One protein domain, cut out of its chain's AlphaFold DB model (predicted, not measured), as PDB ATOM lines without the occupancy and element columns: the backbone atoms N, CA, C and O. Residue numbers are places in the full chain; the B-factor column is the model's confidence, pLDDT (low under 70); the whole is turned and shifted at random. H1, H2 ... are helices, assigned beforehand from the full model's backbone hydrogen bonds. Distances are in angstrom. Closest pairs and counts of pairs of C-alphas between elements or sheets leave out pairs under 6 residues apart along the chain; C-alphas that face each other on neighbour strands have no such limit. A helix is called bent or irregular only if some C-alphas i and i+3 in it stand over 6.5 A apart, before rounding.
ATOM      1  N   GLU A  59      16.240 -25.294  11.541       94.62
ATOM      2  CA  GLU A  59      16.987 -25.974  12.591       94.62
ATOM      3  C   GLU A  59      16.071 -26.175  13.800       94.62
ATOM      4  O   GLU A  59      15.424 -25.238  14.275       94.62
ATOM      5  N   LEU A  60      15.996 -27.409  14.290       95.38
ATOM      6  CA  LEU A  60      15.134 -27.806  15.390       95.38
ATOM      7  C   LEU A  60      15.934 -27.938  16.683       95.38
ATOM      8  O   LEU A  60      16.926 -28.666  16.765       95.38
ATOM      9  N   TYR A  61      15.405 -27.303  17.725       95.00
ATOM     10  CA  TYR A  61      15.891 -27.397  19.093       95.00
ATOM     11  C   TYR A  61      14.864 -28.125  19.952       95.00
ATOM     12  O   TYR A  61      13.683 -27.783  19.959       95.00
ATOM     13  N   LEU A  62      15.331 -29.106  20.722       94.50
ATOM     14  CA  LEU A  62      14.542 -29.723  21.778       94.50
ATOM     15  C   LEU A  62      15.089 -29.272  23.127       94.50
ATOM     16  O   LEU A  62      16.210 -29.621  23.498       94.50
ATOM     17  N   LEU A  63      14.267 -28.542  23.873       94.06
ATOM     18  CA  LEU A  63      14.534 -28.181  25.259       94.06
ATOM     19  C   LEU A  63      13.603 -28.998  26.149       94.06
ATOM     20  O   LEU A  63      12.391 -29.010  25.947       94.06
ATOM     21  N   GLY A  64      14.171 -29.708  27.119       92.56
ATOM     22  CA  GLY A  64      13.409 -30.519  28.058       92.56
ATOM     23  C   GLY A  64      13.977 -30.390  29.459       92.56
ATOM     24  O   GLY A  64      15.185 -30.526  29.648       92.56
ATOM     25  N   ASP A  65      13.103 -30.152  30.431       95.12
ATOM     26  CA  ASP A  65      13.474 -30.165  31.841       95.12
ATOM     27  C   ASP A  65      13.776 -31.613  32.284       95.12
ATOM     28  O   ASP A  65      12.896 -32.480  32.203       95.12
ATOM     29  N   PRO A  66      15.005 -31.920  32.741       91.19
ATOM     30  CA  PRO A  66      15.352 -33.257  33.209       91.19
ATOM     31  C   PRO A  66      14.582 -33.688  34.467       91.19
ATOM     32  O   PRO A  66      14.508 -34.893  34.726       91.19
ATOM     33  N   GLN A  67      14.019 -32.741  35.228       96.06
ATOM     34  CA  GLN A  67      13.255 -32.987  36.456       96.06
ATOM     35  C   GLN A  67      11.752 -33.165  36.206       96.06
ATOM     36  O   GLN A  67      11.039 -33.637  37.091       96.06
ATOM     37  N   ALA A  68      11.262 -32.849  35.006       95.88
ATOM     38  CA  ALA A  68       9.856 -33.020  34.675       95.88
ATOM     39  C   ALA A  68       9.495 -34.513  34.583       95.88
ATOM     40  O   ALA A  68       9.936 -35.219  33.670       95.88
ATOM     41  N   GLY A  69       8.686 -34.988  35.531       96.25
ATOM     42  CA  GLY A  69       8.131 -36.340  35.558       96.25
ATOM     43  C   GLY A  69       9.168 -37.467  35.501       96.25
ATOM     44  O   GLY A  69      10.362 -37.322  35.779       96.25
ATOM     45  N   THR A  70       8.700 -38.640  35.110       96.75
ATOM     46  CA  THR A  70       9.507 -39.838  34.892       96.75
ATOM     47  C   THR A  70      10.122 -39.854  33.485       96.75
ATOM     48  O   THR A  70       9.616 -39.213  32.558       96.75
ATOM     49  N   PRO A  71      11.185 -40.647  33.245       93.31
ATOM     50  CA  PRO A  71      11.744 -40.819  31.901       93.31
ATOM     51  C   PRO A  71      10.723 -41.273  30.845       93.31
ATOM     52  O   PRO A  71      10.844 -40.907  29.675       93.31
ATOM     53  N   ARG A  72       9.723 -42.069  31.246       94.62
ATOM     54  CA  ARG A  72       8.659 -42.544  30.353       94.62
ATOM     55  C   ARG A  72       7.717 -41.408  29.959       94.62
ATOM     56  O   ARG A  72       7.385 -41.291  28.783       94.62
ATOM     57  N   GLU A  73       7.329 -40.573  30.915       97.50
ATOM     58  CA  GLU A  73       6.476 -39.408  30.663       97.50
ATOM     59  C   GLU A  73       7.187 -38.392  29.771       97.50
ATOM     60  O   GLU A  73       6.617 -37.968  28.771       97.50
ATOM     61  N   ARG A  74       8.471 -38.098  30.024       95.69
ATOM     62  CA  ARG A  74       9.254 -37.214  29.139       95.69
ATOM     63  C   ARG A  74       9.340 -37.732  27.712       95.69
ATOM     64  O   ARG A  74       9.270 -36.949  26.770       95.69
ATOM     65  N   LEU A  75       9.486 -39.047  27.536       93.44
ATOM     66  CA  LEU A  75       9.478 -39.650  26.207       93.44
ATOM     67  C   LEU A  75       8.114 -39.485  25.524       93.44
ATOM     68  O   LEU A  75       8.077 -39.130  24.350       93.44
ATOM     69  N   ALA A  76       7.013 -39.715  26.242       96.44
ATOM     70  CA  ALA A  76       5.671 -39.511  25.703       96.44
ATOM     71  C   ALA A  76       5.446 -38.045  25.293       96.44
ATOM     72  O   ALA A  76       4.995 -37.790  24.176       96.44
ATOM     73  N   SER A  77       5.856 -37.093  26.135       97.38
ATOM     74  CA  SER A  77       5.798 -35.660  25.826       97.38
ATOM     75  C   SER A  77       6.640 -35.297  24.603       97.38
ATOM     76  O   SER A  77       6.163 -34.579  23.729       97.38
ATOM     77  N   PHE A  78       7.862 -35.831  24.488       96.12
ATOM     78  CA  PHE A  78       8.701 -35.627  23.306       96.12
ATOM     79  C   PHE A  78       8.022 -36.126  22.026       96.12
ATOM     80  O   PHE A  78       8.012 -35.403  21.037       96.12
ATOM     81  N   LEU A  79       7.443 -37.330  22.035       97.31
ATOM     82  CA  LEU A  79       6.775 -37.887  20.854       97.31
ATOM     83  C   LEU A  79       5.553 -37.055  20.443       97.31
ATOM     84  O   LEU A  79       5.351 -36.808  19.256       97.31
ATOM     85  N   ALA A  80       4.770 -36.584  21.417       97.88
ATOM     86  CA  ALA A  80       3.639 -35.701  21.153       97.88
ATOM     87  C   ALA A  80       4.095 -34.365  20.542       97.88
ATOM     88  O   ALA A  80       3.560 -33.947  19.515       97.88
ATOM     89  N   LEU A  81       5.117 -33.730  21.131       97.75
ATOM     90  CA  LEU A  81       5.693 -32.481  20.625       97.75
ATOM     91  C   LEU A  81       6.287 -32.649  19.226       97.75
ATOM     92  O   LEU A  81       6.020 -31.825  18.359       97.75
ATOM     93  N   HIS A  82       7.047 -33.720  18.991       96.94
ATOM     94  CA  HIS A  82       7.667 -34.009  17.697       96.94
ATOM     95  C   HIS A  82       6.619 -34.131  16.584       96.94
ATOM     96  O   HIS A  82       6.741 -33.458  15.565       96.94
ATOM     97  N   GLY A  83       5.542 -34.889  16.811       96.62
ATOM     98  CA  GLY A  83       4.475 -35.033  15.817       96.62
ATOM     99  C   GLY A  83       3.664 -33.752  15.580       96.62
ATOM    100  O   GLY A  83       3.200 -33.515  14.466       96.62
ATOM    101  N   ILE A  84       3.471 -32.914  16.608       97.81
ATOM    102  CA  ILE A  84       2.830 -31.595  16.445       97.81
ATOM    103  C   ILE A  84       3.735 -30.668  15.630       97.81
ATOM    104  O   ILE A  84       3.269 -30.082  14.654       97.81
ATOM    105  N   ALA A  85       5.018 -30.590  15.991       96.56
ATOM    106  CA  ALA A  85       6.000 -29.766  15.298       96.56
ATOM    107  C   ALA A  85       6.130 -30.162  13.822       96.56
ATOM    108  O   ALA A  85       6.136 -29.286  12.965       96.56
ATOM    109  N   GLU A  86       6.148 -31.460  13.497       95.50
ATOM    110  CA  GLU A  86       6.180 -31.921  12.103       95.50
ATOM    111  C   GLU A  86       4.998 -31.369  11.291       95.50
ATOM    112  O   GLU A  86       5.191 -30.807  10.212       95.50
ATOM    113  N   ARG A  87       3.768 -31.486  11.811       95.94
ATOM    114  CA  ARG A  87       2.577 -30.964  11.121       95.94
ATOM    115  C   ARG A  87       2.639 -29.453  10.942       95.94
ATOM    116  O   ARG A  87       2.251 -28.951   9.888       95.94
ATOM    117  N   GLU A  88       3.134 -28.737  11.946       96.19
ATOM    118  CA  GLU A  88       3.288 -27.289  11.871       96.19
ATOM    119  C   GLU A  88       4.317 -26.883  10.806       96.19
ATOM    120  O   GLU A  88       4.019 -26.036   9.965       96.19
ATOM    121  N   LEU A  89       5.489 -27.523  10.777       94.06
ATOM    122  CA  LEU A  89       6.524 -27.252   9.773       94.06
ATOM    123  C   LEU A  89       6.021 -27.551   8.355       94.06
ATOM    124  O   LEU A  89       6.161 -26.708   7.469       94.06
ATOM    125  N   ARG A  90       5.329 -28.681   8.158       92.75
ATOM    126  CA  ARG A  90       4.698 -29.017   6.870       92.75
ATOM    127  C   ARG A  90       3.673 -27.969   6.439       92.75
ATOM    128  O   ARG A  90       3.657 -27.577   5.278       92.75
ATOM    129  N   SER A  91       2.851 -27.468   7.365       94.31
ATOM    130  CA  SER A  91       1.863 -26.419   7.058       94.31
ATOM    131  C   SER A  91       2.495 -25.090   6.621       94.31
ATOM    132  O   SER A  91       1.841 -24.284   5.965       94.31
ATOM    133  N   ARG A  92       3.777 -24.879   6.949       90.38
ATOM    134  CA  ARG A  92       4.586 -23.723   6.536       90.38
ATOM    135  C   ARG A  92       5.357 -23.968   5.233       90.38
ATOM    136  O   ARG A  92       6.135 -23.107   4.836       90.38
ATOM    137  N   GLY A  93       5.160 -25.118   4.583       88.00
ATOM    138  CA  GLY A  93       5.851 -25.489   3.347       88.00
ATOM    139  C   GLY A  93       7.292 -25.959   3.550       88.00
ATOM    140  O   GLY A  93       8.056 -25.979   2.594       88.00
ATOM    141  N   LEU A  94       7.688 -26.313   4.779       89.25
ATOM    142  CA  LEU A  94       9.014 -26.874   5.031       89.25
ATOM    143  C   LEU A  94       9.005 -28.376   4.762       89.25
ATOM    144  O   LEU A  94       8.192 -29.120   5.316       89.25
ATOM    145  N   GLU A  95       9.937 -28.809   3.921       86.50
ATOM    146  CA  GLU A  95      10.078 -30.211   3.519       86.50
ATOM    147  C   GLU A  95      10.980 -31.007   4.464       86.50
ATOM    148  O   GLU A  95      10.809 -32.215   4.631       86.50
ATOM    149  N   ASP A  96      11.925 -30.328   5.108       89.94
ATOM    150  CA  ASP A  96      12.915 -30.937   5.981       89.94
ATOM    151  C   ASP A  96      13.363 -29.990   7.105       89.94
ATOM    152  O   ASP A  96      13.025 -28.803   7.163       89.94
ATOM    153  N   GLY A  97      14.135 -30.555   8.030       92.25
ATOM    154  CA  GLY A  97      14.754 -29.828   9.121       92.25
ATOM    155  C   GLY A  97      15.978 -30.554   9.652       92.25
ATOM    156  O   GLY A  97      16.111 -31.772   9.523       92.25
ATOM    157  N   THR A  98      16.885 -29.799  10.257       94.62
ATOM    158  CA  THR A  98      18.121 -30.319  10.842       94.62
ATOM    159  C   THR A  98      18.074 -30.205  12.357       94.62
ATOM    160  O   THR A  98      17.438 -29.317  12.914       94.62
ATOM    161  N   CYS A  99      18.738 -31.118  13.057       95.00
ATOM    162  CA  CYS A  99      19.024 -30.942  14.475       95.00
ATOM    163  C   CYS A  99      20.445 -31.418  14.763       95.00
ATOM    164  O   CYS A  99      20.897 -32.438  14.238       95.00
ATOM    165  N   TRP A 100      21.156 -30.677  15.609       92.94
ATOM    166  CA  TRP A 100      22.523 -31.008  15.991       92.94
ATOM    167  C   TRP A 100      22.526 -31.688  17.352       92.94
ATOM    168  O   TRP A 100      22.026 -31.153  18.342       92.94
ATOM    169  N   LEU A 101      23.107 -32.884  17.414       92.12
ATOM    170  CA  LEU A 101      23.217 -33.640  18.655       92.12
ATOM    171  C   LEU A 101      24.648 -33.574  19.189       92.12
ATOM    172  O   LEU A 101      25.585 -33.943  18.477       92.12
ATOM    173  N   PRO A 102      24.844 -33.215  20.471       91.81
ATOM    174  CA  PRO A 102      26.119 -33.427  21.136       91.81
ATOM    175  C   PRO A 102      26.535 -34.909  21.061       91.81
ATOM    176  O   PRO A 102      25.680 -35.781  21.265       91.81
ATOM    177  N   PRO A 103      27.831 -35.238  20.884       90.81
ATOM    178  CA  PRO A 103      28.282 -36.624  20.699       90.81
ATOM    179  C   PRO A 103      27.850 -37.600  21.804       90.81
ATOM    180  O   PRO A 103      27.631 -38.783  21.560       90.81
ATOM    181  N   LYS A 104      27.707 -37.116  23.046       90.94
ATOM    182  CA  LYS A 104      27.230 -37.936  24.174       90.94
ATOM    183  C   LYS A 104      25.739 -38.279  24.068       90.94
ATOM    184  O   LYS A 104      25.336 -39.350  24.510       90.94
ATOM    185  N   ILE A 105      24.937 -37.382  23.493       91.06
ATOM    186  CA  ILE A 105      23.486 -37.540  23.332       91.06
ATOM    187  C   ILE A 105      23.178 -38.412  22.112       91.06
ATOM    188  O   ILE A 105      22.320 -39.292  22.193       91.06
ATOM    189  N   GLU A 106      23.912 -38.217  21.015       93.50
ATOM    190  CA  GLU A 106      23.727 -38.939  19.751       93.50
ATOM    191  C   GLU A 106      23.731 -40.466  19.942       93.50
ATOM    192  O   GLU A 106      22.812 -41.146  19.476       93.50
ATOM    193  N   LYS A 107      24.645 -40.992  20.769       87.94
ATOM    194  CA  LYS A 107      24.765 -42.434  21.046       87.94
ATOM    195  C   LYS A 107      23.487 -43.093  21.560       87.94
ATOM    196  O   LYS A 107      23.300 -44.289  21.345       87.94
ATOM    197  N   ALA A 108      22.637 -42.369  22.287       86.19
ATOM    198  CA  ALA A 108      21.398 -42.912  22.850       86.19
ATOM    199  C   ALA A 108      20.165 -42.370  22.122       86.19
ATOM    200  O   ALA A 108      19.286 -43.138  21.725       86.19
ATOM    201  N   PHE A 109      20.108 -41.053  21.936       91.69
ATOM    202  CA  PHE A 109      18.958 -40.359  21.371       91.69
ATOM    203  C   PHE A 109      18.900 -40.455  19.842       91.69
ATOM    204  O   PHE A 109      17.809 -40.561  19.290       91.69
ATOM    205  N   GLY A 110      20.046 -40.539  19.159       93.62
ATOM    206  CA  GLY A 110      20.112 -40.671  17.700       93.62
ATOM    207  C   GLY A 110      19.393 -41.919  17.185       93.62
ATOM    208  O   GLY A 110      18.614 -41.840  16.241       93.62
ATOM    209  N   ARG A 111      19.517 -43.060  17.884       91.94
ATOM    210  CA  ARG A 111      18.744 -44.276  17.555       91.94
ATOM    211  C   ARG A 111      17.233 -44.057  17.618       91.94
ATOM    212  O   ARG A 111      16.491 -44.698  16.880       91.94
ATOM    213  N   ARG A 112      16.764 -43.204  18.531       92.56
ATOM    214  CA  ARG A 112      15.339 -42.884  18.659       92.56
ATOM    215  C   ARG A 112      14.879 -41.989  17.518       92.56
ATOM    216  O   ARG A 112      13.835 -42.269  16.950       92.56
ATOM    217  N   LEU A 113      15.670 -40.979  17.168       95.44
ATOM    218  CA  LEU A 113      15.397 -40.124  16.015       95.44
ATOM    219  C   LEU A 113      15.355 -40.939  14.715       95.44
ATOM    220  O   LEU A 113      14.418 -40.780  13.944       95.44
ATOM    221  N   GLY A 114      16.262 -41.904  14.534       95.06
ATOM    222  CA  GLY A 114      16.220 -42.817  13.385       95.06
ATOM    223  C   GLY A 114      14.899 -43.586  13.259       95.06
ATOM    224  O   GLY A 114      14.353 -43.715  12.169       95.06
ATOM    225  N   LYS A 115      14.312 -44.027  14.381       94.44
ATOM    226  CA  LYS A 115      12.979 -44.667  14.387       94.44
ATOM    227  C   LYS A 115      11.834 -43.714  14.030       94.44
ATOM    228  O   LYS A 115      10.753 -44.184  13.703       94.44
ATOM    229  N   LEU A 116      12.063 -42.407  14.126       95.06
ATOM    230  CA  LEU A 116      11.119 -41.348  13.762       95.06
ATOM    231  C   LEU A 116      11.386 -40.794  12.351       95.06
ATOM    232  O   LEU A 116      10.861 -39.743  12.010       95.06
ATOM    233  N   GLY A 117      12.214 -41.471  11.547       94.56
ATOM    234  CA  GLY A 117      12.501 -41.081  10.164       94.56
ATOM    235  C   GLY A 117      13.634 -40.069   9.995       94.56
ATOM    236  O   GLY A 117      13.918 -39.670   8.872       94.56
TER     237      GLY A 117
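Overview. This is residues 59 to 117 of the 131 residues of an uncharacterized protein of Acidipila sp (UniProt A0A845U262). One long helix, H1, runs along the longest axis; residues 59 to 70 run up to its start the opposite way, and after it the chain folds back to a shorter helix, H2, set apart from H1. The 59 printed residues hold two named helices, H1 then H2, and no named strand: all helix. The whole is only just compact, close to loose, with a radius of gyration of the C-alphas of 12.3 A and spans of 34 by 24 by 19 A.

Along the chain. Begin at C-alpha 59, (16.987, -25.974, 12.591). From C-alpha 71 at (11.744, -40.819, 31.901), H1, residues 71 to 91, runs 30.4 A. H2, residues 103 to 115, runs 18.4 A to C-alpha 115 at (12.979, -44.667, 14.387).

Arrangement. H1 and H2 are apart. In H1 every O i to N i+4 pair is within hydrogen-bond range; in H2, 5 of 9 are. H2 is neither bent nor irregular, but only just: C-alphas 108 and 111 are 6.1 A apart.

Size, cuts and confidence. The C-alphas farthest apart, of Thr 70 and Gly 93, are 34.8 A apart. The H1 to H2 link is long, 11 residues. Residues 67 to 73, of which 71 to 73 belong to H1, and 102 to 108, of which 103 to 108 belong to H2, stand free. The printed part has no cut, and no printed residue is under 70 in pLDDT.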